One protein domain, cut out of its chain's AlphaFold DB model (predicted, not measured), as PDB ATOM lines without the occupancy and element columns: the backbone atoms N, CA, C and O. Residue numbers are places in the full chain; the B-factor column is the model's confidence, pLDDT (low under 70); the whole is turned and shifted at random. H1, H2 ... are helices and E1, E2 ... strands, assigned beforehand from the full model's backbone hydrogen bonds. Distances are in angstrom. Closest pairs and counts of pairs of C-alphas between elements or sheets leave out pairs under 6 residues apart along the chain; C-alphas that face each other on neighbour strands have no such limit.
ATOM      1  N   ASN A   8      99.827 151.000  91.694       27.72
ATOM      2  CA  ASN A   8     100.158 150.213  92.891       27.72
ATOM      3  C   ASN A   8     101.261 149.178  92.626       27.72
ATOM      4  O   ASN A   8     101.941 148.760  93.551       27.72
ATOM      5  N   ALA A   9     101.441 148.763  91.376       27.14
ATOM      6  CA  ALA A   9     102.453 147.810  90.958       27.14
ATOM      7  C   ALA A   9     103.781 148.455  90.554       27.14
ATOM      8  O   ALA A   9     104.802 147.804  90.689       27.14
ATOM      9  N   LEU A  10     103.808 149.738  90.182       28.89
ATOM     10  CA  LEU A  10     105.042 150.526  90.235       28.89
ATOM     11  C   LEU A  10     105.497 150.692  91.696       28.89
ATOM     12  O   LEU A  10     106.685 150.574  91.984       28.89
ATOM     13  N   LEU A  11     104.548 150.852  92.632       28.77
ATOM     14  CA  LEU A  11     104.803 150.768  94.079       28.77
ATOM     15  C   LEU A  11     105.236 149.362  94.540       28.77
ATOM     16  O   LEU A  11     106.033 149.261  95.465       28.77
ATOM     17  N   VAL A  12     104.770 148.281  93.902       26.78
ATOM     18  CA  VAL A  12     105.204 146.901  94.217       26.78
ATOM     19  C   VAL A  12     106.453 146.471  93.432       26.78
ATOM     20  O   VAL A  12     107.211 145.648  93.923       26.78
ATOM     21  N   ALA A  13     106.806 147.109  92.320       26.91
ATOM     22  CA  ALA A  13     108.150 147.059  91.737       26.91
ATOM     23  C   ALA A  13     109.160 147.819  92.622       26.91
ATOM     24  O   ALA A  13     110.341 147.477  92.662       26.91
ATOM     25  N   PHE A  14     108.665 148.790  93.399       29.81
ATOM     26  CA  PHE A  14     109.333 149.378  94.561       29.81
ATOM     27  C   PHE A  14     109.369 148.446  95.797       29.81
ATOM     28  O   PHE A  14     110.127 148.737  96.721       29.81
ATOM     29  N   ALA A  15     108.600 147.343  95.831       27.66
ATOM     30  CA  ALA A  15     108.443 146.479  97.013       27.66
ATOM     31  C   ALA A  15     108.890 145.007  96.853       27.66
ATOM     32  O   ALA A  15     109.234 144.400  97.860       27.66
ATOM     33  N   LEU A  16     108.934 144.414  95.649       23.77
ATOM     34  CA  LEU A  16     109.306 143.004  95.447       23.77
ATOM     35  C   LEU A  16     110.106 142.772  94.142       23.77
ATOM     36  O   LEU A  16     109.578 142.524  93.060       23.77
ATOM     37  N   SER A  17     111.432 142.855  94.269       35.56
ATOM     38  CA  SER A  17     112.415 142.704  93.180       35.56
ATOM     39  C   SER A  17     112.626 141.268  92.676       35.56
ATOM     40  O   SER A  17     112.623 140.334  93.486       35.56
ATOM     41  N   ALA A  18     112.883 141.093  91.350       27.34
ATOM     42  CA  ALA A  18     112.959 139.739  90.777       27.34
ATOM     43  C   ALA A  18     113.622 139.449  89.374       27.34
ATOM     44  O   ALA A  18     113.274 140.140  88.426       27.34
ATOM     45  N   VAL A  19     114.412 138.382  89.044       29.47
ATOM     46  CA  VAL A  19     115.469 137.547  89.726       29.47
ATOM     47  C   VAL A  19     116.188 136.478  88.778       29.47
ATOM     48  O   VAL A  19     116.564 136.877  87.686       29.47
ATOM     49  N   THR A  20     116.452 135.179  89.152       25.45
ATOM     50  CA  THR A  20     117.263 134.037  88.507       25.45
ATOM     51  C   THR A  20     118.542 134.265  87.658       25.45
ATOM     52  O   THR A  20     119.089 135.346  87.666       25.45
ATOM     53  N   MET A  21     119.138 133.155  87.148       23.61
ATOM     54  CA  MET A  21     120.516 132.576  87.133       23.61
ATOM     55  C   MET A  21     120.943 132.305  85.660       23.61
ATOM     56  O   MET A  21     120.079 132.211  84.799       23.61
ATOM     57  N   SER A  22     122.205 132.038  85.283       23.97
ATOM     58  CA  SER A  22     123.338 131.585  86.101       23.97
ATOM     59  C   SER A  22     124.746 131.839  85.529       23.97
ATOM     60  O   SER A  22     124.951 131.693  84.330       23.97
ATOM     61  N   PHE A  23     125.711 132.008  86.448       23.56
ATOM     62  CA  PHE A  23     127.153 131.668  86.402       23.56
ATOM     63  C   PHE A  23     128.073 132.117  85.236       23.56
ATOM     64  O   PHE A  23     128.000 131.626  84.114       23.56
ATOM     65  N   GLY A  24     129.114 132.889  85.594       21.72
ATOM     66  CA  GLY A  24     130.357 133.089  84.822       21.72
ATOM     67  C   GLY A  24     131.175 134.290  85.338       21.72
ATOM     68  O   GLY A  24     130.660 135.397  85.364       21.72
ATOM     69  N   ALA A  25     132.415 134.108  85.811       28.97
ATOM     70  CA  ALA A  25     133.078 135.095  86.687       28.97
ATOM     71  C   ALA A  25     133.699 136.337  85.992       28.97
ATOM     72  O   ALA A  25     134.430 136.212  85.010       28.97
ATOM     73  N   ALA A  26     133.479 137.522  86.588       26.92
ATOM     74  CA  ALA A  26     134.124 138.815  86.290       26.92
ATOM     75  C   ALA A  26     134.182 139.708  87.589       26.92
ATOM     76  O   ALA A  26     134.051 139.136  88.672       26.92
ATOM     77  N   PRO A  27     134.441 141.044  87.571       39.41
ATOM     78  CA  PRO A  27     135.269 141.776  88.562       39.41
ATOM     79  C   PRO A  27     134.759 141.895  90.018       39.41
ATOM     80  O   PRO A  27     133.569 141.826  90.289       39.41
ATOM     81  N   VAL A  28     135.683 142.152  90.952       46.41
ATOM     82  CA  VAL A  28     135.554 141.873  92.404       46.41
ATOM     83  C   VAL A  28     134.705 142.867  93.227       46.41
ATOM     84  O   VAL A  28     134.412 142.567  94.378       46.41
ATOM     85  N   SER A  29     134.262 144.010  92.693       52.22
ATOM     86  CA  SER A  29     133.329 144.893  93.417       52.22
ATOM     87  C   SER A  29     132.380 145.657  92.495       52.22
ATOM     88  O   SER A  29     132.765 146.148  91.433       52.22
ATOM     89  N   LEU A  30     131.128 145.772  92.936       61.34
ATOM     90  CA  LEU A  30     130.112 146.666  92.392       61.34
ATOM     91  C   LEU A  30     129.817 147.694  93.481       61.34
ATOM     92  O   LEU A  30     129.573 147.306  94.613       61.34
ATOM     93  N   SER A  31     129.849 148.986  93.162       70.62
ATOM     94  CA  SER A  31     129.299 150.005  94.060       70.62
ATOM     95  C   SER A  31     128.061 150.609  93.422       70.62
ATOM     96  O   SER A  31     128.041 150.827  92.208       70.62
ATOM     97  N   ILE A  32     127.066 150.957  94.239       71.62
ATOM     98  CA  ILE A  32     125.952 151.798  93.788       71.62
ATOM     99  C   ILE A  32     126.408 153.221  93.432       71.62
ATOM    100  O   ILE A  32     125.697 153.917  92.720       71.62
ATOM    101  N   ASP A  33     127.639 153.620  93.784       67.25
ATOM    102  CA  ASP A  33     128.280 154.822  93.228       67.25
ATOM    103  C   ASP A  33     128.338 154.800  91.687       67.25
ATOM    104  O   ASP A  33     128.291 155.848  91.049       67.25
ATOM    105  N   ASN A  34     128.409 153.609  91.075       66.94
ATOM    106  CA  ASN A  34     128.462 153.439  89.619       66.94
ATOM    107  C   ASN A  34     127.099 153.664  88.935       66.94
ATOM    108  O   ASN A  34     127.039 153.704  87.704       66.94
ATOM    109  N   LEU A  35     126.018 153.794  89.715       68.69
ATOM    110  CA  LEU A  35     124.673 154.131  89.240       68.69
ATOM    111  C   LEU A  35     124.592 155.596  88.782       68.69
ATOM    112  O   LEU A  35     123.942 155.900  87.785       68.69
ATOM    113  N   PHE A  36     125.299 156.486  89.488       61.66
ATOM    114  CA  PHE A  36     125.347 157.930  89.239       61.66
ATOM    115  C   PHE A  36     126.317 158.252  88.091       61.66
ATOM    116  O   PHE A  36     127.394 158.820  88.286       61.66
ATOM    117  N   GLY A  37     125.967 157.805  86.884       62.56
ATOM    118  CA  GLY A  37     126.735 158.081  85.673       62.56
ATOM    119  C   GLY A  37     126.968 159.586  85.449       62.56
ATOM    120  O   GLY A  37     126.263 160.421  86.003       62.56
ATOM    121  N   PRO A  38     127.928 159.970  84.589       61.09
ATOM    122  CA  PRO A  38     128.239 161.385  84.336       61.09
ATOM    123  C   PRO A  38     127.105 162.167  83.659       61.09
ATOM    124  O   PRO A  38     127.220 163.376  83.500       61.09
ATOM    125  N   ASP A  39     126.059 161.460  83.241       67.00
ATOM    126  CA  ASP A  39     124.879 161.989  82.570       67.00
ATOM    127  C   ASP A  39     123.696 162.119  83.558       67.00
ATOM    128  O   ASP A  39     122.673 162.673  83.193       67.00
ATOM    129  N   SER A  40     123.818 161.598  84.791       71.81
ATOM    130  CA  SER A  40     122.755 161.560  85.802       71.81
ATOM    131  C   SER A  40     122.314 162.958  86.234       71.81
ATOM    132  O   SER A  40     123.138 163.742  86.711       71.81
ATOM    133  N   GLU A  41     121.012 163.220  86.134       77.00
ATOM    134  CA  GLU A  41     120.372 164.487  86.495       77.00
ATOM    135  C   GLU A  41     119.805 164.412  87.916       77.00
ATOM    136  O   GLU A  41     120.227 165.148  88.804       77.00
ATOM    137  N   MET A  42     118.886 163.470  88.151       82.81
ATOM    138  CA  MET A  42     118.318 163.190  89.467       82.81
ATOM    139  C   MET A  42     119.039 161.999  90.098       82.81
ATOM    140  O   MET A  42     119.298 160.974  89.451       82.81
ATOM    141  N   THR A  43     119.366 162.125  91.383       81.69
ATOM    142  CA  THR A  43     120.039 161.076  92.156       81.69
ATOM    143  C   THR A  43     119.401 160.920  93.528       81.69
ATOM    144  O   THR A  43     119.059 161.901  94.174       81.69
ATOM    145  N   PHE A  44     119.253 159.685  93.994       84.31
ATOM    146  CA  PHE A  44     118.820 159.347  95.348       84.31
ATOM    147  C   PHE A  44     119.709 158.225  95.886       84.31
ATOM    148  O   PHE A  44     120.069 157.303  95.150       84.31
ATOM    149  N   ARG A  45     120.061 158.289  97.170       84.38
ATOM    150  CA  ARG A  45     120.879 157.302  97.877       84.38
ATOM    151  C   ARG A  45     120.460 157.216  99.340       84.38
ATOM    152  O   ARG A  45     120.331 158.244 100.004       84.38
ATOM    153  N   LEU A  46     120.347 155.990  99.843       82.56
ATOM    154  CA  LEU A  46     120.024 155.679 101.229       82.56
ATOM    155  C   LEU A  46     120.880 154.503 101.725       82.56
ATOM    156  O   LEU A  46     120.734 153.377 101.258       82.56
ATOM    157  N   ASN A  47     121.759 154.754 102.694       82.25
ATOM    158  CA  ASN A  47     122.540 153.733 103.393       82.25
ATOM    159  C   ASN A  47     121.825 153.333 104.686       82.25
ATOM    160  O   ASN A  47     122.091 153.860 105.766       82.25
ATOM    161  N   ILE A  48     120.870 152.415 104.529       81.25
ATOM    162  CA  ILE A  48     119.973 151.923 105.580       81.25
ATOM    163  C   ILE A  48     120.771 151.334 106.748       81.25
ATOM    164  O   ILE A  48     120.434 151.575 107.907       81.25
ATOM    165  N   LYS A  49     121.855 150.609 106.453       82.75
ATOM    166  CA  LYS A  49     122.701 149.979 107.470       82.75
ATOM    167  C   LYS A  49     123.354 150.998 108.396       82.75
ATOM    168  O   LYS A  49     123.174 150.915 109.606       82.75
ATOM    169  N   GLU A  50     124.055 151.991 107.851       81.00
ATOM    170  CA  GLU A  50     124.703 153.020 108.673       81.00
ATOM    171  C   GLU A  50     123.691 153.887 109.445       81.00
ATOM    172  O   GLU A  50     124.009 154.368 110.531       81.00
ATOM    173  N   ILE A  51     122.472 154.065 108.920       77.31
ATOM    174  CA  ILE A  51     121.374 154.753 109.621       77.31
ATOM    175  C   ILE A  51     120.938 153.934 110.842       77.31
ATOM    176  O   ILE A  51     121.018 154.443 111.962       77.31
ATOM    177  N   LYS A  52     120.568 152.657 110.649       77.88
ATOM    178  CA  LYS A  52     120.180 151.719 111.726       77.88
ATOM    179  C   LYS A  52     121.290 151.529 112.771       77.88
ATOM    180  O   LYS A  52     121.023 151.392 113.963       77.88
ATOM    181  N   GLU A  53     122.553 151.524 112.348       84.12
ATOM    182  CA  GLU A  53     123.699 151.361 113.247       84.12
ATOM    183  C   GLU A  53     124.048 152.637 114.041       84.12
ATOM    184  O   GLU A  53     124.722 152.532 115.074       84.12
ATOM    185  N   SER A  54     123.581 153.819 113.622       82.56
ATOM    186  CA  SER A  54     123.930 155.103 114.247       82.56
ATOM    187  C   SER A  54     123.397 155.257 115.679       82.56
ATOM    188  O   SER A  54     122.292 154.828 116.014       82.56
ATOM    189  N   GLY A  55     124.179 155.914 116.542       81.38
ATOM    190  CA  GLY A  55     123.754 156.212 117.916       81.38
ATOM    191  C   GLY A  55     122.541 157.148 117.992       81.38
ATOM    192  O   GLY A  55     121.683 156.939 118.843       81.38
ATOM    193  N   PHE A  56     122.413 158.113 117.072       76.50
ATOM    194  CA  PHE A  56     121.253 159.013 117.021       76.50
ATOM    195  C   PHE A  56     119.934 158.258 116.795       76.50
ATOM    196  O   PHE A  56     118.973 158.491 117.520       76.50
ATOM    197  N   VAL A  57     119.893 157.322 115.837       76.19
ATOM    198  CA  VAL A  57     118.676 156.536 115.549       76.19
ATOM    199  C   VAL A  57     118.331 155.593 116.698       76.19
ATOM    200  O   VAL A  57     117.159 155.434 117.011       76.19
ATOM    201  N   LYS A  58     119.331 155.028 117.386       80.69
ATOM    202  CA  LYS A  58     119.098 154.198 118.579       80.69
ATOM    203  C   LYS A  58     118.456 154.991 119.714       80.69
ATOM    204  O   LYS A  58     117.464 154.536 120.263       80.69
ATOM    205  N   VAL A  59     118.956 156.194 120.007       76.38
ATOM    206  CA  VAL A  59     118.345 157.085 121.013       76.38
ATOM    207  C   VAL A  59     116.928 157.505 120.605       76.38
ATOM    208  O   VAL A  59     116.061 157.609 121.465       76.38
ATOM    209  N   LEU A  60     116.674 157.713 119.308       72.25
ATOM    210  CA  LEU A  60     115.329 157.997 118.805       72.25
ATOM    211  C   LEU A  60     114.380 156.805 119.023       72.25
ATOM    212  O   LEU A  60     113.324 156.984 119.610       72.25
ATOM    213  N   MET A  61     114.780 155.590 118.639       67.81
ATOM    214  CA  MET A  61     113.993 154.363 118.853       67.81
ATOM    215  C   MET A  61     113.785 154.029 120.342       67.81
ATOM    216  O   MET A  61     112.759 153.468 120.702       67.81
ATOM    217  N   GLU A  62     114.740 154.371 121.216       77.38
ATOM    218  CA  GLU A  62     114.605 154.223 122.675       77.38
ATOM    219  C   GLU A  62     113.611 155.222 123.292       77.38
ATOM    220  O   GLU A  62     112.980 154.898 124.299       77.38
ATOM    221  N   LYS A  63     113.482 156.429 122.721       67.81
ATOM    222  CA  LYS A  63     112.497 157.439 123.146       67.81
ATOM    223  C   LYS A  63     111.088 157.154 122.612       67.81
ATOM    224  O   LYS A  63     110.127 157.401 123.332       67.81
ATOM    225  N   ASN A  64     111.006 156.645 121.384       64.75
ATOM    226  CA  ASN A  64     109.801 156.567 120.559       64.75
ATOM    227  C   ASN A  64     109.536 155.110 120.105       64.75
ATOM    228  O   ASN A  64     109.759 154.772 118.933       64.75
ATOM    229  N   PRO A  65     109.155 154.197 121.023       61.12
ATOM    230  CA  PRO A  65     108.956 152.777 120.717       61.12
ATOM    231  C   PRO A  65     107.832 152.505 119.701       61.12
ATOM    232  O   PRO A  65     107.916 151.535 118.951       61.12
ATOM    233  N   GLU A  66     106.826 153.373 119.610       52.44
ATOM    234  CA  GLU A  66     105.720 153.314 118.644       52.44
ATOM    235  C   GLU A  66     106.184 153.390 117.175       52.44
ATOM    236  O   GLU A  66     105.555 152.825 116.275       52.44
ATOM    237  N   ILE A  67     107.350 154.001 116.918       51.88
ATOM    238  CA  ILE A  67     107.991 153.987 115.593       51.88
ATOM    239  C   ILE A  67     108.440 152.565 115.225       51.88
ATOM    240  O   ILE A  67     108.338 152.174 114.063       51.88
ATOM    241  N   MET A  68     108.924 151.778 116.193       51.28
ATOM    242  CA  MET A  68     109.298 150.380 115.955       51.28
ATOM    243  C   MET A  68     108.066 149.506 115.719       51.28
ATOM    244  O   MET A  68     108.084 148.717 114.781       51.28
ATOM    245  N   GLU A  69     106.994 149.697 116.490       50.16
ATOM    246  CA  GLU A  69     105.718 148.992 116.299       50.16
ATOM    247  C   GLU A  69     105.144 149.266 114.897       50.16
ATOM    248  O   GLU A  69     104.893 148.334 114.139       50.16
ATOM    249  N   THR A  70     105.107 150.534 114.473       45.66
ATOM    250  CA  THR A  70     104.683 150.927 113.115       45.66
ATOM    251  C   THR A  70     105.561 150.307 112.017       45.66
ATOM    252  O   THR A  70     105.062 149.923 110.956       45.66
ATOM    253  N   ILE A  71     106.879 150.209 112.226       48.91
ATOM    254  CA  ILE A  71     107.795 149.563 111.270       48.91
ATOM    255  C   ILE A  71     107.536 148.053 111.211       48.91
ATOM    256  O   ILE A  71     107.489 147.495 110.117       48.91
ATOM    257  N   GLU A  72     107.349 147.395 112.356       49.69
ATOM    258  CA  GLU A  72     107.090 145.955 112.442       49.69
ATOM    259  C   GLU A  72     105.729 145.586 111.828       49.69
ATOM    260  O   GLU A  72     105.670 144.653 111.026       49.69
ATOM    261  N   GLU A  73     104.669 146.362 112.075       53.72
ATOM    262  CA  GLU A  73     103.351 146.171 111.450       53.72
ATOM    263  C   GLU A  73     103.391 146.317 109.920       53.72
ATOM    264  O   GLU A  73     102.826 145.495 109.200       53.72
ATOM    265  N   ASN A  74     104.105 147.321 109.398       46.03
ATOM    266  CA  ASN A  74     104.250 147.513 107.948       46.03
ATOM    267  C   ASN A  74     105.208 146.500 107.286       46.03
ATOM    268  O   ASN A  74     105.224 146.387 106.058       46.03
ATOM    269  N   MET A  75     106.006 145.766 108.069       45.78
ATOM    270  CA  MET A  75     106.909 144.711 107.588       45.78
ATOM    271  C   MET A  75     106.354 143.288 107.786       45.78
ATOM    272  O   MET A  75     106.871 142.354 107.174       45.78
ATOM    273  N   GLY A  76     105.315 143.108 108.604       50.12
ATOM    274  CA  GLY A  76     104.698 141.816 108.909       50.12
ATOM    275  C   GLY A  76     103.566 141.436 107.954       50.12
ATOM    276  O   GLY A  76     102.397 141.519 108.325       50.12
ATOM    277  N   SER A  77     103.891 140.983 106.739       57.81
ATOM    278  CA  SER A  77     102.903 140.405 105.812       57.81
ATOM    279  C   SER A  77     103.274 138.989 105.360       57.81
ATOM    280  O   SER A  77     104.448 138.675 105.159       57.81
ATOM    281  N   ASP A  78     102.259 138.146 105.140       56.94
ATOM    282  CA  ASP A  78     102.416 136.752 104.688       56.94
ATOM    283  C   ASP A  78     103.277 136.639 103.405       56.94
ATOM    284  O   ASP A  78     104.050 135.695 103.235       56.94
ATOM    285  N   GLU A  79     103.184 137.631 102.507       51.81
ATOM    286  CA  GLU A  79     103.967 137.699 101.262       51.81
ATOM    287  C   GLU A  79     105.474 137.904 101.515       51.81
ATOM    288  O   GLU A  79     106.304 137.483 100.704       51.81
ATOM    289  N   LEU A  80     105.850 138.528 102.638       57.19
ATOM    290  CA  LEU A  80     107.241 138.795 103.014       57.19
ATOM    291  C   LEU A  80     107.888 137.629 103.754       57.19
ATOM    292  O   LEU A  80     109.084 137.387 103.559       57.19
ATOM    293  N   GLU A  81     107.118 136.866 104.530       62.91
ATOM    294  CA  GLU A  81     107.578 135.579 105.056       62.91
ATOM    295  C   GLU A  81     107.839 134.601 103.896       62.91
ATOM    296  O   GLU A  81     108.947 134.068 103.791       62.91
ATOM    297  N   GLU A  82     106.892 134.466 102.952       60.09
ATOM    298  CA  GLU A  82     107.061 133.653 101.735       60.09
ATOM    299  C   GLU A  82     108.309 134.088 100.939       60.09
ATOM    300  O   GLU A  82     109.160 133.262 100.587       60.09
ATOM    301  N   PHE A  83     108.464 135.394 100.686       62.00
ATOM    302  CA  PHE A  83     109.638 135.931  99.997       62.00
ATOM    303  C   PHE A  83     110.937 135.573 100.733       62.00
ATOM    304  O   PHE A  83     111.872 135.069 100.106       62.00
ATOM    305  N   THR A  84     110.992 135.768 102.051       66.56
ATOM    306  CA  THR A  84     112.193 135.534 102.868       66.56
ATOM    307  C   THR A  84     112.576 134.053 102.929       66.56
ATOM    308  O   THR A  84     113.762 133.723 102.816       66.56
ATOM    309  N   GLU A  85     111.609 133.135 103.035       66.94
ATOM    310  CA  GLU A  85     111.865 131.686 102.994       66.94
ATOM    311  C   GLU A  85     112.447 131.233 101.643       66.94
ATOM    312  O   GLU A  85     113.379 130.414 101.585       66.94
ATOM    313  N   LEU A  86     111.923 131.770 100.538       63.72
ATOM    314  CA  LEU A  86     112.302 131.356  99.187       63.72
ATOM    315  C   LEU A  86     113.627 131.986  98.723       63.72
ATOM    316  O   LEU A  86     114.442 131.317  98.070       63.72
ATOM    317  N   THR A  87     113.873 133.250  99.078       64.69
ATOM    318  CA  THR A  87     115.093 134.004  98.731       64.69
ATOM    319  C   THR A  87     116.246 133.756  99.685       64.69
ATOM    320  O   THR A  87     117.409 133.823  99.269       64.69
ATOM    321  N   GLY A  88     115.936 133.433 100.940       68.06
ATOM    322  CA  GLY A  88     116.887 133.380 102.036       68.06
ATOM    323  C   GLY A  88     117.313 134.754 102.561       68.06
ATOM    324  O   GLY A  88     118.260 134.788 103.345       68.06
ATOM    325  N   PHE A  89     116.680 135.863 102.157       71.69
ATOM    326  CA  PHE A  89     116.966 137.216 102.657       71.69
ATOM    327  C   PHE A  89     115.694 138.071 102.789       71.69
ATOM    328  O   PHE A  89     114.834 138.024 101.911       71.69
ATOM    329  N   GLY A  90     115.589 138.846 103.869       68.62
ATOM    330  CA  GLY A  90     114.453 139.738 104.118       68.62
ATOM    331  C   GLY A  90     114.793 141.219 103.916       68.62
ATOM    332  O   GLY A  90     115.882 141.580 103.453       68.62
ATOM    333  N   PHE A  91     113.859 142.108 104.265       64.69
ATOM    334  CA  PHE A  91     114.063 143.564 104.202       64.69
ATOM    335  C   PHE A  91     115.145 144.060 105.174       64.69
ATOM    336  O   PHE A  91     115.810 145.067 104.924       64.69
ATOM    337  N   GLU A  92     115.352 143.351 106.281       72.56
ATOM    338  CA  GLU A  92     116.405 143.600 107.260       72.56
ATOM    339  C   GLU A  92     117.815 143.435 106.681       72.56
ATOM    340  O   GLU A  92     118.724 144.149 107.108       72.56
ATOM    341  N   ASP A  93     117.979 142.570 105.674       82.12
ATOM    342  CA  ASP A  93     119.249 142.330 104.988       82.12
ATOM    343  C   ASP A  93     119.600 143.435 103.964       82.12
ATOM    344  O   ASP A  93     120.719 143.455 103.442       82.12
ATOM    345  N   ILE A  94     118.688 144.373 103.657       81.31
ATOM    346  CA  ILE A  94     118.975 145.502 102.759       81.31
ATOM    347  C   ILE A  94     119.853 146.534 103.476       81.31
ATOM    348  O   ILE A  94     119.428 147.192 104.428       81.31
ATOM    349  N   SER A  95     121.071 146.737 102.967       84.81
ATOM    350  CA  SER A  95     122.026 147.691 103.536       84.81
ATOM    351  C   SER A  95     122.105 149.016 102.786       84.81
ATOM    352  O   SER A  95     122.418 150.038 103.400       84.81
ATOM    353  N   GLU A  96     121.816 149.034 101.482       84.94
ATOM    354  CA  GLU A  96     121.907 150.246 100.664       84.94
ATOM    355  C   GLU A  96     120.916 150.254  99.496       84.94
ATOM    356  O   GLU A  96     120.718 149.241  98.829       84.94
ATOM    357  N   MET A  97     120.350 151.424  99.207       85.00
ATOM    358  CA  MET A  97     119.496 151.688  98.050       85.00
ATOM    359  C   MET A  97     119.988 152.928  97.303       85.00
ATOM    360  O   MET A  97     120.450 153.895  97.916       85.00
ATOM    361  N   ALA A  98     119.850 152.934  95.981       85.81
ATOM    362  CA  ALA A  98     120.007 154.129  95.165       85.81
ATOM    363  C   ALA A  98     119.089 154.114  93.941       85.81
ATOM    364  O   ALA A  98     118.717 153.062  93.428       85.81
ATOM    365  N   LEU A  99     118.782 155.308  93.448       86.00
ATOM    366  CA  LEU A  99     118.085 155.554  92.193       86.00
ATOM    367  C   LEU A  99     118.838 156.655  91.448       86.00
ATOM    368  O   LEU A  99     119.308 157.622  92.049       86.00
ATOM    369  N   SER A 100     118.939 156.526  90.132       84.56
ATOM    370  CA  SER A 100     119.327 157.631  89.267       84.56
ATOM    371  C   SER A 100     118.401 157.710  88.065       84.56
ATOM    372  O   SER A 100     118.033 156.676  87.508       84.56
ATOM    373  N   ALA A 101     118.048 158.933  87.674       85.25
ATOM    374  CA  ALA A 101     117.237 159.217  86.502       85.25
ATOM    375  C   ALA A 101     117.815 160.376  85.673       85.25
ATOM    376  O   ALA A 101     118.562 161.222  86.179       85.25
ATOM    377  N   ILE A 102     117.457 160.381  84.391       84.25
ATOM    378  CA  ILE A 102     117.682 161.449  83.408       84.25
ATOM    379  C   ILE A 102     116.385 161.687  82.631       84.25
ATOM    380  O   ILE A 102     115.558 160.772  82.548       84.25
ATOM    381  N   GLY A 103     116.220 162.882  82.066       82.81
ATOM    382  CA  GLY A 103     114.944 163.332  81.506       82.81
ATOM    383  C   GLY A 103     114.030 163.988  82.544       82.81
ATOM    384  O   GLY A 103     112.810 163.928  82.424       82.81
ATOM    385  N   VAL A 104     114.597 164.599  83.589       77.88
ATOM    386  CA  VAL A 104     113.826 165.257  84.661       77.88
ATOM    387  C   VAL A 104     113.027 166.440  84.110       77.88
ATOM    388  O   VAL A 104     111.900 166.672  84.537       77.88
ATOM    389  N   GLU A 105     113.579 167.155  83.130       78.19
ATOM    390  CA  GLU A 105     112.897 168.238  82.416       78.19
ATOM    391  C   GLU A 105     111.651 167.718  81.681       78.19
ATOM    392  O   GLU A 105     110.546 168.171  81.971       78.19
ATOM    393  N   ALA A 106     111.795 166.677  80.849       81.25
ATOM    394  CA  ALA A 106     110.676 166.035  80.150       81.25
ATOM    395  C   ALA A 106     109.618 165.470  81.123       81.25
ATOM    396  O   ALA A 106     108.417 165.635  80.908       81.25
ATOM    397  N   MET A 107     110.050 164.885  82.249       78.62
ATOM    398  CA  MET A 107     109.161 164.453  83.335       78.62
ATOM    399  C   MET A 107     108.326 165.614  83.897       78.62
ATOM    400  O   MET A 107     107.118 165.469  84.088       78.62
ATOM    401  N   MET A 108     108.950 166.767  84.153       74.50
ATOM    402  CA  MET A 108     108.266 167.960  84.660       74.50
ATOM    403  C   MET A 108     107.343 168.589  83.604       74.50
ATOM    404  O   MET A 108     106.246 169.036  83.948       74.50
ATOM    405  N   GLU A 109     107.734 168.592  82.328       76.44
ATOM    406  CA  GLU A 109     106.902 169.082  81.222       76.44
ATOM    407  C   GLU A 109     105.647 168.225  81.005       76.44
ATOM    408  O   GLU A 109     104.550 168.779  80.871       76.44
ATOM    409  N   ALA A 110     105.776 166.894  81.010       71.81
ATOM    410  CA  ALA A 110     104.645 165.969  80.920       71.81
ATOM    411  C   ALA A 110     103.673 166.180  82.096       71.81
ATOM    412  O   ALA A 110     102.476 166.414  81.897       71.81
ATOM    413  N   GLN A 111     104.199 166.245  83.326       68.38
ATOM    414  CA  GLN A 111     103.403 166.513  84.529       68.38
ATOM    415  C   GLN A 111     102.675 167.869  84.474       68.38
ATOM    416  O   GLN A 111     101.494 167.944  84.823       68.38
ATOM    417  N   ALA A 112     103.322 168.935  83.989       68.25
ATOM    418  CA  ALA A 112     102.703 170.258  83.833       68.25
ATOM    419  C   ALA A 112     101.576 170.278  82.775       68.25
ATOM    420  O   ALA A 112     100.570 170.998  82.908       68.25
ATOM    421  N   GLN A 113     101.712 169.459  81.730       72.88
ATOM    422  CA  GLN A 113     100.676 169.242  80.716       72.88
ATOM    423  C   GLN A 113      99.533 168.355  81.247       72.88
ATOM    424  O   GLN A 113      98.367 168.566  80.886       72.88
ATOM    425  N   GLY A 114      99.832 167.501  82.229       70.44
ATOM    426  CA  GLY A 114      98.911 166.558  82.860       70.44
ATOM    427  C   GLY A 114      98.888 165.199  82.159       70.44
ATOM    428  O   GLY A 114      97.835 164.553  82.161       70.44
ATOM    429  N   GLU A 115     100.020 164.840  81.555       74.75
ATOM    430  CA  GLU A 115     100.342 163.604  80.838       74.75
ATOM    431  C   GLU A 115     101.321 162.777  81.699       74.75
ATOM    432  O   GLU A 115     101.985 163.335  82.581       74.75
ATOM    433  N   GLU A 116     101.386 161.456  81.505       72.62
ATOM    434  CA  GLU A 116     102.383 160.615  82.185       72.62
ATOM    435  C   GLU A 116     103.643 160.510  81.286       72.62
ATOM    436  O   GLU A 116     103.515 160.420  80.065       72.62
ATOM    437  N   PRO A 117     104.863 160.650  81.843       74.81
ATOM    438  CA  PRO A 117     106.099 160.682  81.062       74.81
ATOM    439  C   PRO A 117     106.532 159.274  80.663       74.81
ATOM    440  O   PRO A 117     106.543 158.372  81.503       74.81
ATOM    441  N   LYS A 118     106.975 159.086  79.417       80.31
ATOM    442  CA  LYS A 118     107.343 157.751  78.951       80.31
ATOM    443  C   LYS A 118     108.691 157.283  79.474       80.31
ATOM    444  O   LYS A 118     109.719 157.955  79.350       80.31
ATOM    445  N   ILE A 119     108.708 156.065  79.988       79.44
ATOM    446  CA  ILE A 119     109.913 155.354  80.392       79.44
ATOM    447  C   ILE A 119     110.585 154.776  79.140       79.44
ATOM    448  O   ILE A 119     110.142 153.771  78.580       79.44
ATOM    449  N   GLY A 120     111.699 155.393  78.746       80.50
ATOM    450  CA  GLY A 120     112.497 155.011  77.582       80.50
ATOM    451  C   GLY A 120     112.778 156.179  76.635       80.50
ATOM    452  O   GLY A 120     113.950 156.466  76.384       80.50
ATOM    453  N   GLU A 121     111.752 156.888  76.164       82.94
ATOM    454  CA  GLU A 121     111.857 158.105  75.354       82.94
ATOM    455  C   GLU A 121     112.173 159.314  76.246       82.94
ATOM    456  O   GLU A 121     113.289 159.849  76.167       82.94
ATOM    457  N   ASP A 122     111.243 159.668  77.141       81.25
ATOM    458  CA  ASP A 122     111.299 160.873  77.979       81.25
ATOM    459  C   ASP A 122     112.207 160.683  79.197       81.25
ATOM    460  O   ASP A 122     113.111 161.480  79.435       81.25
ATOM    461  N   VAL A 123     111.992 159.605  79.959       83.50
ATOM    462  CA  VAL A 123     112.657 159.343  81.243       83.50
ATOM    463  C   VAL A 123     113.439 158.043  81.186       83.50
ATOM    464  O   VAL A 123     112.934 156.996  80.782       83.50
ATOM    465  N   LYS A 124     114.690 158.073  81.650       86.38
ATOM    466  CA  LYS A 124     115.537 156.875  81.751       86.38
ATOM    467  C   LYS A 124     116.048 156.754  83.168       86.38
ATOM    468  O   LYS A 124     116.727 157.657  83.652       86.38
ATOM    469  N   PHE A 125     115.765 155.630  83.815       87.00
ATOM    470  CA  PHE A 125     116.179 155.386  85.191       87.00
ATOM    471  C   PHE A 125     116.947 154.074  85.349       87.00
ATOM    472  O   PHE A 125     116.854 153.158  84.527       87.00
ATOM    473  N   VAL A 126     117.689 153.999  86.452       86.88
ATOM    474  CA  VAL A 126     118.165 152.751  87.047       86.88
ATOM    475  C   VAL A 126     118.049 152.882  88.564       86.88
ATOM    476  O   VAL A 126     118.604 153.814  89.145       86.88
ATOM    477  N   ALA A 127     117.352 151.951  89.207       87.38
ATOM    478  CA  ALA A 127     117.395 151.740  90.649       87.38
ATOM    479  C   ALA A 127     118.334 150.570  90.964       87.38
ATOM    480  O   ALA A 127     118.428 149.627  90.180       87.38
ATOM    481  N   ALA A 128     119.030 150.612  92.099       89.00
ATOM    482  CA  ALA A 128     119.897 149.536  92.564       89.00
ATOM    483  C   ALA A 128     119.827 149.355  94.082       89.00
ATOM    484  O   ALA A 128     119.670 150.317  94.834       89.00
ATOM    485  N   VAL A 129     119.983 148.108  94.525       87.75
ATOM    486  CA  VAL A 129     119.896 147.703  95.933       87.75
ATOM    487  C   VAL A 129     121.077 146.792  96.271       87.75
ATOM    488  O   VAL A 129     121.379 145.869  95.508       87.75
ATOM    489  N   ARG A 130     121.739 147.030  97.411       87.19
ATOM    490  CA  ARG A 130     122.685 146.091  98.030       87.19
ATOM    491  C   ARG A 130     122.018 145.398  99.213       87.19
ATOM    492  O   ARG A 130     121.495 146.048 100.117       87.19
ATOM    493  N   VAL A 131     122.110 144.075  99.202       88.00
ATOM    494  CA  VAL A 131     121.693 143.169 100.271       88.00
ATOM    495  C   VAL A 131     122.945 142.524 100.861       88.00
ATOM    496  O   VAL A 131     123.773 142.004 100.112       88.00
ATOM    497  N   ASP A 132     123.085 142.500 102.185       88.75
ATOM    498  CA  ASP A 132     124.256 141.962 102.903       88.75
ATOM    499  C   ASP A 132     124.250 140.419 103.014       88.75
ATOM    500  O   ASP A 132     124.890 139.829 103.892       88.75
ATOM    501  N   LYS A 133     123.538 139.752 102.096       87.00
ATOM    502  CA  LYS A 133     123.345 138.299 102.053       87.00
ATOM    503  C   LYS A 133     123.515 137.749 100.644       87.00
ATOM    504  O   LYS A 133     123.051 138.339  99.664       87.00
ATOM    505  N   ALA A 134     124.170 136.594 100.529       82.44
ATOM    506  CA  ALA A 134     124.348 135.910  99.256       82.44
ATOM    507  C   ALA A 134     123.021 135.289  98.804       82.44
ATOM    508  O   ALA A 134     122.517 134.353  99.422       82.44
ATOM    509  N   SER A 135     122.489 135.775  97.687       79.38
ATOM    510  CA  SER A 135     121.254 135.272  97.103       79.38
ATOM    511  C   SER A 135     121.530 134.213  96.040       79.38
ATOM    512  O   SER A 135     122.504 134.299  95.280       79.38
ATOM    513  N   ASN A 136     120.655 133.208  95.959       80.25
ATOM    514  CA  ASN A 136     120.704 132.216  94.898       80.25
ATOM    515  C   ASN A 136     119.774 132.618  93.768       80.25
ATOM    516  O   ASN A 136     118.560 132.445  93.854       80.25
ATOM    517  N   ALA A 137     120.387 133.003  92.656       78.44
ATOM    518  CA  ALA A 137     119.660 133.313  91.456       78.44
ATOM    519  C   ALA A 137     118.653 132.187  91.085       78.44
ATOM    520  O   ALA A 137     117.471 132.502  91.063       78.44
ATOM    521  N   LYS A 138     118.980 130.882  90.916       81.25
ATOM    522  CA  LYS A 138     117.980 129.906  90.373       81.25
ATOM    523  C   LYS A 138     116.791 129.499  91.209       81.25
ATOM    524  O   LYS A 138     115.870 128.907  90.666       81.25
ATOM    525  N   LYS A 139     116.738 129.916  92.463       80.38
ATOM    526  CA  LYS A 139     115.479 129.838  93.202       80.38
ATOM    527  C   LYS A 139     114.471 130.891  92.746       80.38
ATOM    528  O   LYS A 139     113.281 130.695  92.898       80.38
ATOM    529  N   LEU A 140     114.949 131.990  92.171       77.62
ATOM    530  CA  LEU A 140     114.264 133.266  92.204       77.62
ATOM    531  C   LEU A 140     113.490 133.679  90.906       77.62
ATOM    532  O   LEU A 140     112.283 133.846  91.028       77.62
ATOM    533  N   LEU A 141     114.019 133.745  89.657       82.94
ATOM    534  CA  LEU A 141     113.127 133.748  88.444       82.94
ATOM    535  C   LEU A 141     112.231 132.511  88.465       82.94
ATOM    536  O   LEU A 141     111.279 132.485  87.717       82.94
ATOM    537  N   GLN A 142     112.529 131.455  89.227       82.00
ATOM    538  CA  GLN A 142     111.654 130.304  89.255       82.00
ATOM    539  C   GLN A 142     110.321 130.744  89.870       82.00
ATOM    540  O   GLN A 142     109.298 130.515  89.243       82.00
ATOM    541  N   LEU A 143     110.364 131.557  90.935       78.69
ATOM    542  CA  LEU A 143     109.205 132.289  91.454       78.69
ATOM    543  C   LEU A 143     108.608 133.253  90.421       78.69
ATOM    544  O   LEU A 143     107.396 133.299  90.286       78.69
ATOM    545  N   VAL A 144     109.421 134.009  89.669       81.56
ATOM    546  CA  VAL A 144     108.905 134.920  88.615       81.56
ATOM    547  C   VAL A 144     108.177 134.157  87.524       81.56
ATOM    548  O   VAL A 144     107.128 134.585  87.078       81.56
ATOM    549  N   PHE A 145     108.741 133.048  87.069       84.62
ATOM    550  CA  PHE A 145     108.226 132.220  85.992       84.62
ATOM    551  C   PHE A 145     107.002 131.439  86.447       84.62
ATOM    552  O   PHE A 145     106.092 131.260  85.650       84.62
ATOM    553  N   GLU A 146     106.965 131.004  87.708       81.00
ATOM    554  CA  GLU A 146     105.803 130.372  88.332       81.00
ATOM    555  C   GLU A 146     104.675 131.401  88.534       81.00
ATOM    556  O   GLU A 146     103.586 131.178  88.014       81.00
ATOM    557  N   LYS A 147     104.939 132.577  89.132       79.19
ATOM    558  CA  LYS A 147     103.942 133.662  89.279       79.19
ATOM    559  C   LYS A 147     103.485 134.227  87.919       79.19
ATOM    560  O   LYS A 147     102.299 134.455  87.721       79.19
ATOM    561  N   ALA A 148     104.378 134.387  86.938       79.44
ATOM    562  CA  ALA A 148     104.012 134.826  85.585       79.44
ATOM    563  C   ALA A 148     103.256 133.750  84.787       79.44
ATOM    564  O   ALA A 148     102.413 134.092  83.965       79.44
ATOM    565  N   GLU A 149     103.520 132.460  85.010       82.94
ATOM    566  CA  GLU A 149     102.715 131.376  84.430       82.94
ATOM    567  C   GLU A 149     101.330 131.283  85.078       82.94
ATOM    568  O   GLU A 149     100.360 131.002  84.376       82.94
ATOM    569  N   GLU A 150     101.225 131.551  86.380       80.19
ATOM    570  CA  GLU A 150      99.953 131.613  87.104       80.19
ATOM    571  C   GLU A 150      99.088 132.805  86.660       80.19
ATOM    572  O   GLU A 150      97.897 132.624  86.399       80.19
ATOM    573  N   GLU A 151      99.672 134.002  86.526       78.50
ATOM    574  CA  GLU A 151      98.937 135.207  86.116       78.50
ATOM    575  C   GLU A 151      98.670 135.285  84.603       78.50
ATOM    576  O   GLU A 151      97.571 135.656  84.196       78.50
ATOM    577  N   GLU A 152      99.660 134.951  83.765       79.75
ATOM    578  CA  GLU A 152      99.663 135.253  82.319       79.75
ATOM    579  C   GLU A 152      99.853 134.021  81.416       79.75
ATOM    580  O   GLU A 152      99.819 134.105  80.184       79.75
ATOM    581  N   GLY A 153     100.025 132.842  82.012       87.44
ATOM    582  CA  GLY A 153     100.089 131.573  81.299       87.44
ATOM    583  C   GLY A 153     101.462 131.193  80.735       87.44
ATOM    584  O   GLY A 153     102.422 131.964  80.644       87.44
ATOM    585  N   ALA A 154     101.543 129.934  80.302       89.94
ATOM    586  CA  ALA A 154     102.791 129.270  79.928       89.94
ATOM    587  C   ALA A 154     103.535 129.884  78.720       89.94
ATOM    588  O   ALA A 154     104.719 129.604  78.534       89.94
ATOM    589  N   GLU A 155     102.885 130.693  77.875       87.25
ATOM    590  CA  GLU A 155     103.577 131.378  76.769       87.25
ATOM    591  C   GLU A 155     104.378 132.595  77.253       87.25
ATOM    592  O   GLU A 155     105.518 132.770  76.820       87.25
ATOM    593  N   VAL A 156     103.857 133.371  78.213       84.38
ATOM    594  CA  VAL A 156     104.592 134.491  78.830       84.38
ATOM    595  C   VAL A 156     105.805 133.971  79.596       84.38
ATOM    596  O   VAL A 156     106.918 134.463  79.396       84.38
ATOM    597  N   ARG A 157     105.645 132.875  80.349       88.00
ATOM    598  CA  ARG A 157     106.771 132.148  80.956       88.00
ATOM    599  C   ARG A 157     107.867 131.799  79.944       88.00
ATOM    600  O   ARG A 157     109.034 132.080  80.197       88.00
ATOM    601  N   LYS A 158     107.521 131.222  78.786       89.56
ATOM    602  CA  LYS A 158     108.502 130.854  77.740       89.56
ATOM    603  C   LYS A 158     109.212 132.055  77.118       89.56
ATOM    604  O   LYS A 158     110.298 131.875  76.566       89.56
ATOM    605  N   LEU A 159     108.596 133.237  77.118       86.06
ATOM    606  CA  LEU A 159     109.230 134.472  76.657       86.06
ATOM    607  C   LEU A 159     110.244 134.962  77.698       86.06
ATOM    608  O   LEU A 159     111.407 135.159  77.349       86.06
ATOM    609  N   LEU A 160     109.845 135.028  78.972       85.56
ATOM    610  CA  LEU A 160     110.719 135.411  80.086       85.56
ATOM    611  C   LEU A 160     111.887 134.422  80.295       85.56
ATOM    612  O   LEU A 160     113.014 134.835  80.552       85.56
ATOM    613  N   GLU A 161     111.668 133.115  80.110       90.25
ATOM    614  CA  GLU A 161     112.725 132.088  80.146       90.25
ATOM    615  C   GLU A 161     113.760 132.240  79.014       90.25
ATOM    616  O   GLU A 161     114.907 131.820  79.168       90.25
ATOM    617  N   LYS A 162     113.383 132.845  77.879       91.75
ATOM    618  CA  LYS A 162     114.283 133.098  76.737       91.75
ATOM    619  C   LYS A 162     114.996 134.442  76.805       91.75
ATOM    620  O   LYS A 162     116.023 134.597  76.147       91.75
ATOM    621  N   SER A 163     114.453 135.408  77.540       89.69
ATOM    622  CA  SER A 163     115.000 136.763  77.640       89.69
ATOM    623  C   SER A 163     116.060 136.919  78.739       89.69
ATOM    624  O   SER A 163     116.652 137.993  78.882       89.69
ATOM    625  N   VAL A 164     116.336 135.839  79.480       92.50
ATOM    626  CA  VAL A 164     117.436 135.738  80.445       92.50
ATOM    627  C   VAL A 164     118.788 135.751  79.736       92.50
ATOM    628  O   VAL A 164     119.064 134.904  78.885       92.50
ATOM    629  N   GLU A 165     119.685 136.644  80.144       92.25
ATOM    630  CA  GLU A 165     121.077 136.655  79.692       92.25
ATOM    631  C   GLU A 165     122.067 136.696  80.865       92.25
ATOM    632  O   GLU A 165     121.810 137.273  81.922       92.25
ATOM    633  N   ALA A 166     123.249 136.111  80.664       91.75
ATOM    634  CA  ALA A 166     124.378 136.279  81.571       91.75
ATOM    635  C   ALA A 166     125.258 137.441  81.082       91.75
ATOM    636  O   ALA A 166     125.786 137.402  79.970       91.75
ATOM    637  N   PHE A 167     125.465 138.457  81.922       89.62
ATOM    638  CA  PHE A 167     126.235 139.654  81.583       89.62
ATOM    639  C   PHE A 167     127.266 139.978  82.672       89.62
ATOM    640  O   PHE A 167     126.913 140.362  83.781       89.62
ATOM    641  N   GLN A 168     128.561 139.827  82.367       84.19
ATOM    642  CA  GLN A 168     129.677 140.096  83.298       84.19
ATOM    643  C   GLN A 168     129.519 139.452  84.696       84.19
ATOM    644  O   GLN A 168     129.889 140.027  85.720       84.19
ATOM    645  N   GLY A 169     128.954 138.243  84.741       83.94
ATOM    646  CA  GLY A 169     128.675 137.502  85.974       83.94
ATOM    647  C   GLY A 169     127.417 137.933  86.723       83.94
ATOM    648  O   GLY A 169     127.121 137.355  87.766       83.94
ATOM    649  N   ALA A 170     126.675 138.910  86.203       88.69
ATOM    650  CA  ALA A 170     125.294 139.159  86.581       88.69
ATOM    651  C   ALA A 170     124.396 138.259  85.736       88.69
ATOM    652  O   ALA A 170     124.766 137.870  84.624       88.69
ATOM    653  N   THR A 171     123.211 137.957  86.244       92.56
ATOM    654  CA  THR A 171     122.122 137.474  85.395       92.56
ATOM    655  C   THR A 171     121.128 138.607  85.227       92.56
ATOM    656  O   THR A 171     120.807 139.268  86.212       92.56
ATOM    657  N   LEU A 172     120.689 138.852  83.996       92.19
ATOM    658  CA  LEU A 172     119.684 139.850  83.659       92.19
ATOM    659  C   LEU A 172     118.449 139.133  83.115       92.19
ATOM    660  O   LEU A 172     118.557 138.371  82.156       92.19
ATOM    661  N   LEU A 173     117.288 139.399  83.701       91.62
ATOM    662  CA  LEU A 173     116.002 139.236  83.042       91.62
ATOM    663  C   LEU A 173     115.759 140.472  82.193       91.62
ATOM    664  O   LEU A 173     115.734 141.565  82.746       91.62
ATOM    665  N   ASN A 174     115.532 140.314  80.896       90.19
ATOM    666  CA  ASN A 174     114.962 141.389  80.090       90.19
ATOM    667  C   ASN A 174     113.456 141.155  79.981       90.19
ATOM    668  O   ASN A 174     113.038 140.087  79.543       90.19
ATOM    669  N   VAL A 175     112.635 142.114  80.385       86.06
ATOM    670  CA  VAL A 175     111.192 142.092  80.142       86.06
ATOM    671  C   VAL A 175     110.966 142.858  78.837       86.06
ATOM    672  O   VAL A 175     111.205 144.067  78.816       86.06
ATOM    673  N   PRO A 176     110.597 142.178  77.732       76.69
ATOM    674  CA  PRO A 176     110.374 142.844  76.457       76.69
ATOM    675  C   PRO A 176     109.182 143.790  76.550       76.69
ATOM    676  O   PRO A 176     108.198 143.455  77.212       76.69
ATOM    677  N   LEU A 177     109.220 144.892  75.800       77.12
ATOM    678  CA  LEU A 177     108.091 145.822  75.671       77.12
ATOM    679  C   LEU A 177     106.751 145.125  75.342       77.12
ATOM    680  O   LEU A 177     105.706 145.529  75.832       77.12
ATOM    681  N   GLU A 178     106.771 144.029  74.576       73.75
ATOM    682  CA  GLU A 178     105.576 143.228  74.240       73.75
ATOM    683  C   GLU A 178     104.860 142.601  75.458       73.75
ATOM    684  O   GLU A 178     103.713 142.177  75.335       73.75
ATOM    685  N   LEU A 179     105.528 142.522  76.618       73.06
ATOM    686  CA  LEU A 179     104.979 142.058  77.902       73.06
ATOM    687  C   LEU A 179     104.726 143.207  78.895       73.06
ATOM    688  O   LEU A 179     104.369 142.963  80.050       73.06
ATOM    689  N   LEU A 180     104.938 144.454  78.472       71.94
ATOM    690  CA  LEU A 180     104.681 145.648  79.263       71.94
ATOM    691  C   LEU A 180     103.385 146.293  78.752       71.94
ATOM    692  O   LEU A 180     103.394 147.088  77.822       71.94
ATOM    693  N   GLU A 181     102.247 145.933  79.358       61.34
ATOM    694  CA  GLU A 181     100.918 146.506  79.056       61.34
ATOM    695  C   GLU A 181     100.736 147.968  79.552       61.34
ATOM    696  O   GLU A 181      99.618 148.370  79.881       61.34
ATOM    697  N   GLU A 182     101.807 148.765  79.629       64.44
ATOM    698  CA  GLU A 182     101.759 150.196  79.975       64.44
ATOM    699  C   GLU A 182     101.913 151.040  78.707       64.44
ATOM    700  O   GLU A 182     102.844 150.839  77.932       64.44
ATOM    701  N   GLU A 183     101.018 152.012  78.498       61.34
ATOM    702  CA  GLU A 183     101.138 152.979  77.389       61.34
ATOM    703  C   GLU A 183     102.334 153.937  77.593       61.34
ATOM    704  O   GLU A 183     102.801 154.567  76.642       61.34
ATOM    705  N   ASP A 184     102.853 153.987  78.826       66.75
ATOM    706  CA  ASP A 184     103.877 154.907  79.323       66.75
ATOM    707  C   ASP A 184     105.276 154.258  79.435       66.75
ATOM    708  O   ASP A 184     106.190 154.828  80.030       66.75
ATOM    709  N   VAL A 185     105.481 153.075  78.845       73.94
ATOM    710  CA  VAL A 185     106.807 152.453  78.671       73.94
ATOM    711  C   VAL A 185     107.035 152.182  77.185       73.94
ATOM    712  O   VAL A 185     106.162 151.650  76.510       73.94
ATOM    713  N   ASP A 186     108.214 152.524  76.661       82.19
ATOM    714  CA  ASP A 186     108.567 152.326  75.240       82.19
ATOM    715  C   ASP A 186     109.871 151.535  75.018       82.19
ATOM    716  O   ASP A 186     110.284 151.297  73.878       82.19
ATOM    717  N   ALA A 187     110.503 151.079  76.102       81.44
ATOM    718  CA  ALA A 187     111.795 150.408  76.074       81.44
ATOM    719  C   ALA A 187     111.842 149.175  76.988       81.44
ATOM    720  O   ALA A 187     111.181 149.112  78.022       81.44
ATOM    721  N   ASP A 188     112.691 148.206  76.627       80.56
ATOM    722  CA  ASP A 188     112.905 147.000  77.428       80.56
ATOM    723  C   ASP A 188     113.460 147.344  78.824       80.56
ATOM    724  O   ASP A 188     114.497 148.010  78.971       80.56
ATOM    725  N   ILE A 189     112.792 146.817  79.851       86.56
ATOM    726  CA  ILE A 189     113.216 146.910  81.249       86.56
ATOM    727  C   ILE A 189     114.009 145.656  81.602       86.56
ATOM    728  O   ILE A 189     113.538 144.535  81.415       86.56
ATOM    729  N   SER A 190     115.203 145.822  82.167       89.75
ATOM    730  CA  SER A 190     115.949 144.715  82.758       89.75
ATOM    731  C   SER A 190     115.809 144.695  84.272       89.75
ATOM    732  O   SER A 190     115.922 145.735  84.919       89.75
ATOM    733  N   VAL A 191     115.721 143.496  84.846       90.44
ATOM    734  CA  VAL A 191     116.076 143.239  86.245       90.44
ATOM    735  C   VAL A 191     117.353 142.414  86.261       90.44
ATOM    736  O   VAL A 191     117.390 141.292  85.764       90.44
ATOM    737  N   GLY A 192     118.424 142.970  86.811       88.69
ATOM    738  CA  GLY A 192     119.710 142.304  86.932       88.69
ATOM    739  C   GLY A 192     120.085 142.005  88.373       88.69
ATOM    740  O   GLY A 192     119.821 142.802  89.271       88.69
ATOM    741  N   MET A 193     120.752 140.873  88.588       89.62
ATOM    742  CA  MET A 193     121.238 140.462  89.900       89.62
ATOM    743  C   MET A 193     122.643 139.856  89.826       89.62
ATOM    744  O   MET A 193     122.955 139.061  88.933       89.62
ATOM    745  N   ARG A 194     123.494 140.193  90.802       87.69
ATOM    746  CA  ARG A 194     124.844 139.641  90.945       87.69
ATOM    747  C   ARG A 194     125.287 139.558  92.401       87.69
ATOM    748  O   ARG A 194     125.372 140.578  93.078       87.69
ATOM    749  N   SER A 195     125.661 138.363  92.844       86.00
ATOM    750  CA  SER A 195     126.232 138.150  94.179       86.00
ATOM    751  C   SER A 195     127.764 138.212  94.143       86.00
ATOM    752  O   SER A 195     128.394 137.656  93.239       86.00
ATOM    753  N   ILE A 196     128.371 138.887  95.121       83.94
ATOM    754  CA  ILE A 196     129.821 139.012  95.308       83.94
ATOM    755  C   ILE A 196     130.129 138.740  96.784       83.94
ATOM    756  O   ILE A 196     129.712 139.484  97.665       83.94
ATOM    757  N   GLY A 197     130.866 137.665  97.074       86.56
ATOM    758  CA  GLY A 197     131.111 137.254  98.461       86.56
ATOM    759  C   GLY A 197     129.803 136.884  99.165       86.56
ATOM    760  O   GLY A 197     129.095 135.996  98.694       86.56
ATOM    761  N   ASN A 198     129.498 137.566 100.274       87.69
ATOM    762  CA  ASN A 198     128.216 137.442 100.976       87.69
ATOM    763  C   ASN A 198     127.214 138.549 100.614       87.69
ATOM    764  O   ASN A 198     126.189 138.639 101.261       87.69
ATOM    765  N   GLU A 199     127.485 139.402  99.630       87.62
ATOM    766  CA  GLU A 199     126.584 140.495  99.246       87.62
ATOM    767  C   GLU A 199     125.860 140.159  97.939       87.62
ATOM    768  O   GLU A 199     126.415 139.474  97.074       87.62
ATOM    769  N   THR A 200     124.650 140.685  97.756       87.00
ATOM    770  CA  THR A 200     123.920 140.638  96.485       87.00
ATOM    771  C   THR A 200     123.546 142.036  96.025       87.00
ATOM    772  O   THR A 200     122.997 142.833  96.780       87.00
ATOM    773  N   TYR A 201     123.834 142.310  94.757       88.62
ATOM    774  CA  TYR A 201     123.543 143.560  94.079       88.62
ATOM    775  C   TYR A 201     122.414 143.335  93.081       88.62
ATOM    776  O   TYR A 201     122.560 142.534  92.154       88.62
ATOM    777  N   PHE A 202     121.317 144.058  93.262       89.31
ATOM    778  CA  PHE A 202     120.186 144.119  92.341       89.31
ATOM    779  C   PHE A 202     120.219 145.450  91.595       89.31
ATOM    780  O   PHE A 202     120.613 146.464  92.172       89.31
ATOM    781  N   ALA A 203     119.778 145.467  90.339       89.81
ATOM    782  CA  ALA A 203     119.444 146.700  89.638       89.81
ATOM    783  C   ALA A 203     118.272 146.498  88.676       89.81
ATOM    784  O   ALA A 203     118.201 145.474  88.002       89.81
ATOM    785  N   VAL A 204     117.384 147.485  88.595       89.19
ATOM    786  CA  VAL A 204     116.222 147.509  87.699       89.19
ATOM    787  C   VAL A 204     116.162 148.831  86.943       89.19
ATOM    788  O   VAL A 204     116.529 149.874  87.480       89.19
ATOM    789  N   GLY A 205     115.734 148.791  85.684       88.44
ATOM    790  CA  GLY A 205     115.617 149.958  84.811       88.44
ATOM    791  C   GLY A 205     115.933 149.588  83.368       88.44
ATOM    792  O   GLY A 205     115.935 148.411  83.015       88.44
ATOM    793  N   LEU A 206     116.251 150.572  82.526       87.81
ATOM    794  CA  LEU A 206     116.553 150.293  81.116       87.81
ATOM    795  C   LEU A 206     117.789 149.395  80.960       87.81
ATOM    796  O   LEU A 206     118.821 149.621  81.605       87.81
ATOM    797  N   THR A 207     117.736 148.452  80.017       87.31
ATOM    798  CA  THR A 207     118.791 147.451  79.762       87.31
ATOM    799  C   THR A 207     120.203 148.031  79.667       87.31
ATOM    800  O   THR A 207     121.156 147.486  80.231       87.31
ATOM    801  N   GLY A 208     120.365 149.172  78.990       85.62
ATOM    802  CA  GLY A 208     121.659 149.853  78.874       85.62
ATOM    803  C   GLY A 208     122.193 150.390  80.208       85.62
ATOM    804  O   GLY A 208     123.395 150.312  80.468       85.62
ATOM    805  N   GLY A 209     121.308 150.893  81.071       84.50
ATOM    806  CA  GLY A 209     121.647 151.401  82.400       84.50
ATOM    807  C   GLY A 209     121.982 150.279  83.386       84.50
ATOM    808  O   GLY A 209     123.012 150.336  84.059       84.50
ATOM    809  N   VAL A 210     121.197 149.200  83.387       87.94
ATOM    810  CA  VAL A 210     121.467 147.996  84.194       87.94
ATOM    811  C   VAL A 210     122.798 147.348  83.780       87.94
ATOM    812  O   VAL A 210     123.640 147.044  84.629       87.94
ATOM    813  N   LYS A 211     123.080 147.234  82.473       88.25
ATOM    814  CA  LYS A 211     124.391 146.777  81.969       88.25
ATOM    815  C   LYS A 211     125.534 147.727  82.340       88.25
ATOM    816  O   LYS A 211     126.630 147.252  82.654       88.25
ATOM    817  N   ARG A 212     125.316 149.050  82.355       84.19
ATOM    818  CA  ARG A 212     126.307 150.041  82.825       84.19
ATOM    819  C   ARG A 212     126.649 149.811  84.303       84.19
ATOM    820  O   ARG A 212     127.835 149.719  84.617       84.19
ATOM    821  N   PHE A 213     125.648 149.631  85.168       85.44
ATOM    822  CA  PHE A 213     125.840 149.322  86.591       85.44
ATOM    823  C   PHE A 213     126.679 148.047  86.796       85.44
ATOM    824  O   PHE A 213     127.739 148.094  87.428       85.44
ATOM    825  N   PHE A 214     126.290 146.927  86.173       86.50
ATOM    826  CA  PHE A 214     127.012 145.655  86.322       86.50
ATOM    827  C   PHE A 214     128.395 145.608  85.652       86.50
ATOM    828  O   PHE A 214     129.181 144.708  85.957       86.50
ATOM    829  N   SER A 215     128.728 146.586  84.799       84.44
ATOM    830  CA  SER A 215     130.052 146.701  84.168       84.44
ATOM    831  C   SER A 215     131.159 147.199  85.110       84.44
ATOM    832  O   SER A 215     132.329 147.171  84.730       84.44
ATOM    833  N   GLY A 216     130.831 147.665  86.323       68.12
ATOM    834  CA  GLY A 216     131.827 147.960  87.368       68.12
ATOM    835  C   GLY A 216     132.854 149.051  87.022       68.12
ATOM    836  O   GLY A 216     133.950 149.068  87.585       68.12
TER     837      GLY A 216
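What this domain is: This is residues 8 to 216 of the 517 residues of the protein "Thioredoxin domain-containing protein" of Opitutae bacterium (UniProt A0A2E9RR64). A twisted sheet of seven antiparallel strands makes the body, with H10 and the small H2 on one face and the helical hairpin of H8 and H9 grazing it near E5. From one end of E2, helices H3 to H6 swing out as an open arm that folds back to H8; residues 53 to 60 and 62 to 74 stick out, and H7 lies off the other end of E2. The printed part has 209 residues, with ten named helices and seven named strands in the order H1 H2 E1 H3 H4 H5 H6 E2 H7 E3 H8 H9 E4 E5 E6 E7 H10, a mixed class. It is compact, with a radius of gyration of the C-alphas of 18.0 A and spans of 51 by 43 by 36 A.

How they stand to each other: Start at the sheet, which runs E1, residues 42 to 46, E2, 94 to 102, E3, 124 to 131, E7, 199 to 206, E6, 189 to 196, E5, 170 to 175, and E4, 164 to 167. E4 E5 E6 E7 form a meander, each strand the antiparallel neighbour of the one before. Within hydrogen-bond range you find N 44 and O 99 at 2.8 A for E1 and E2, N 98 and O 128 at 2.9 A for E2 and E3, N 129 and O 202 at 2.9 A for E3 and E7, N 192 and O 203 at 2.8 A for E7 and E6, N 173 and O 191 at 2.8 A for E6 and E5, and N 172 and O 165 at 2.8 A for E5 and E4. H10, residues 207 to 214, is on the sheet, its C-alpha 207 being 5.0 A from that of Ser 190, their closest in H10 and E6. H2, residues 32 to 35, is on the same face and touches H10, closest at the C-alphas of Leu 35 and Phe 213, 5.6 A. H8, residues 137 to 152, only grazes the sheet with residues 137 to 141. H9, residues 154 to 160, touches H8 in a hairpin, closest at the C-alphas of Phe 145 and Arg 157, 5.2 A, at a steep tilt of 44 degrees, opposite ways. H6, residues 78 to 87, touches H8 only at their ends, closest at the C-alphas of Thr 87 and Leu 140, 6.6 A. H3, residues 48 to 53, is only just at the sheet's level, 3.6 A in height. H4, residues 55 to 63, is about perpendicular to H3 at 77 degrees, and to H5, residues 65 to 75, at 80 degrees. H7, residues 104 to 113, and H1, residues 8 to 13, are not on the sheet. Every O i to N i+4 pair is within hydrogen-bond range in H1, H3, H4, H5, H6, H7, H9 and H10, against 9 of 12 in H8; H2 is too short for such a pair.

Where its parts are: Find C-alpha 94 at (118.975, 145.502, 102.759); from there E2 runs 25.1 A to C-alpha 102. E3 spans 23.8 A, E6 23.1 A, E7 22.9 A and H8 22.1 A. H1 begins at C-alpha 8, (100.158, 150.213, 92.891), and H10 ends at C-alpha 214, (127.012, 145.655, 86.322).

The domain as a whole: The C-alphas farthest apart, of Lys 63 and Glu 155, are 53.9 A apart. The printed part has no cut; the links H1 to H2 and E5 to E6 are long. Mean pLDDT of the printed part is 72.6, with residues 8 to 30 and 63 to 88 among those under 70.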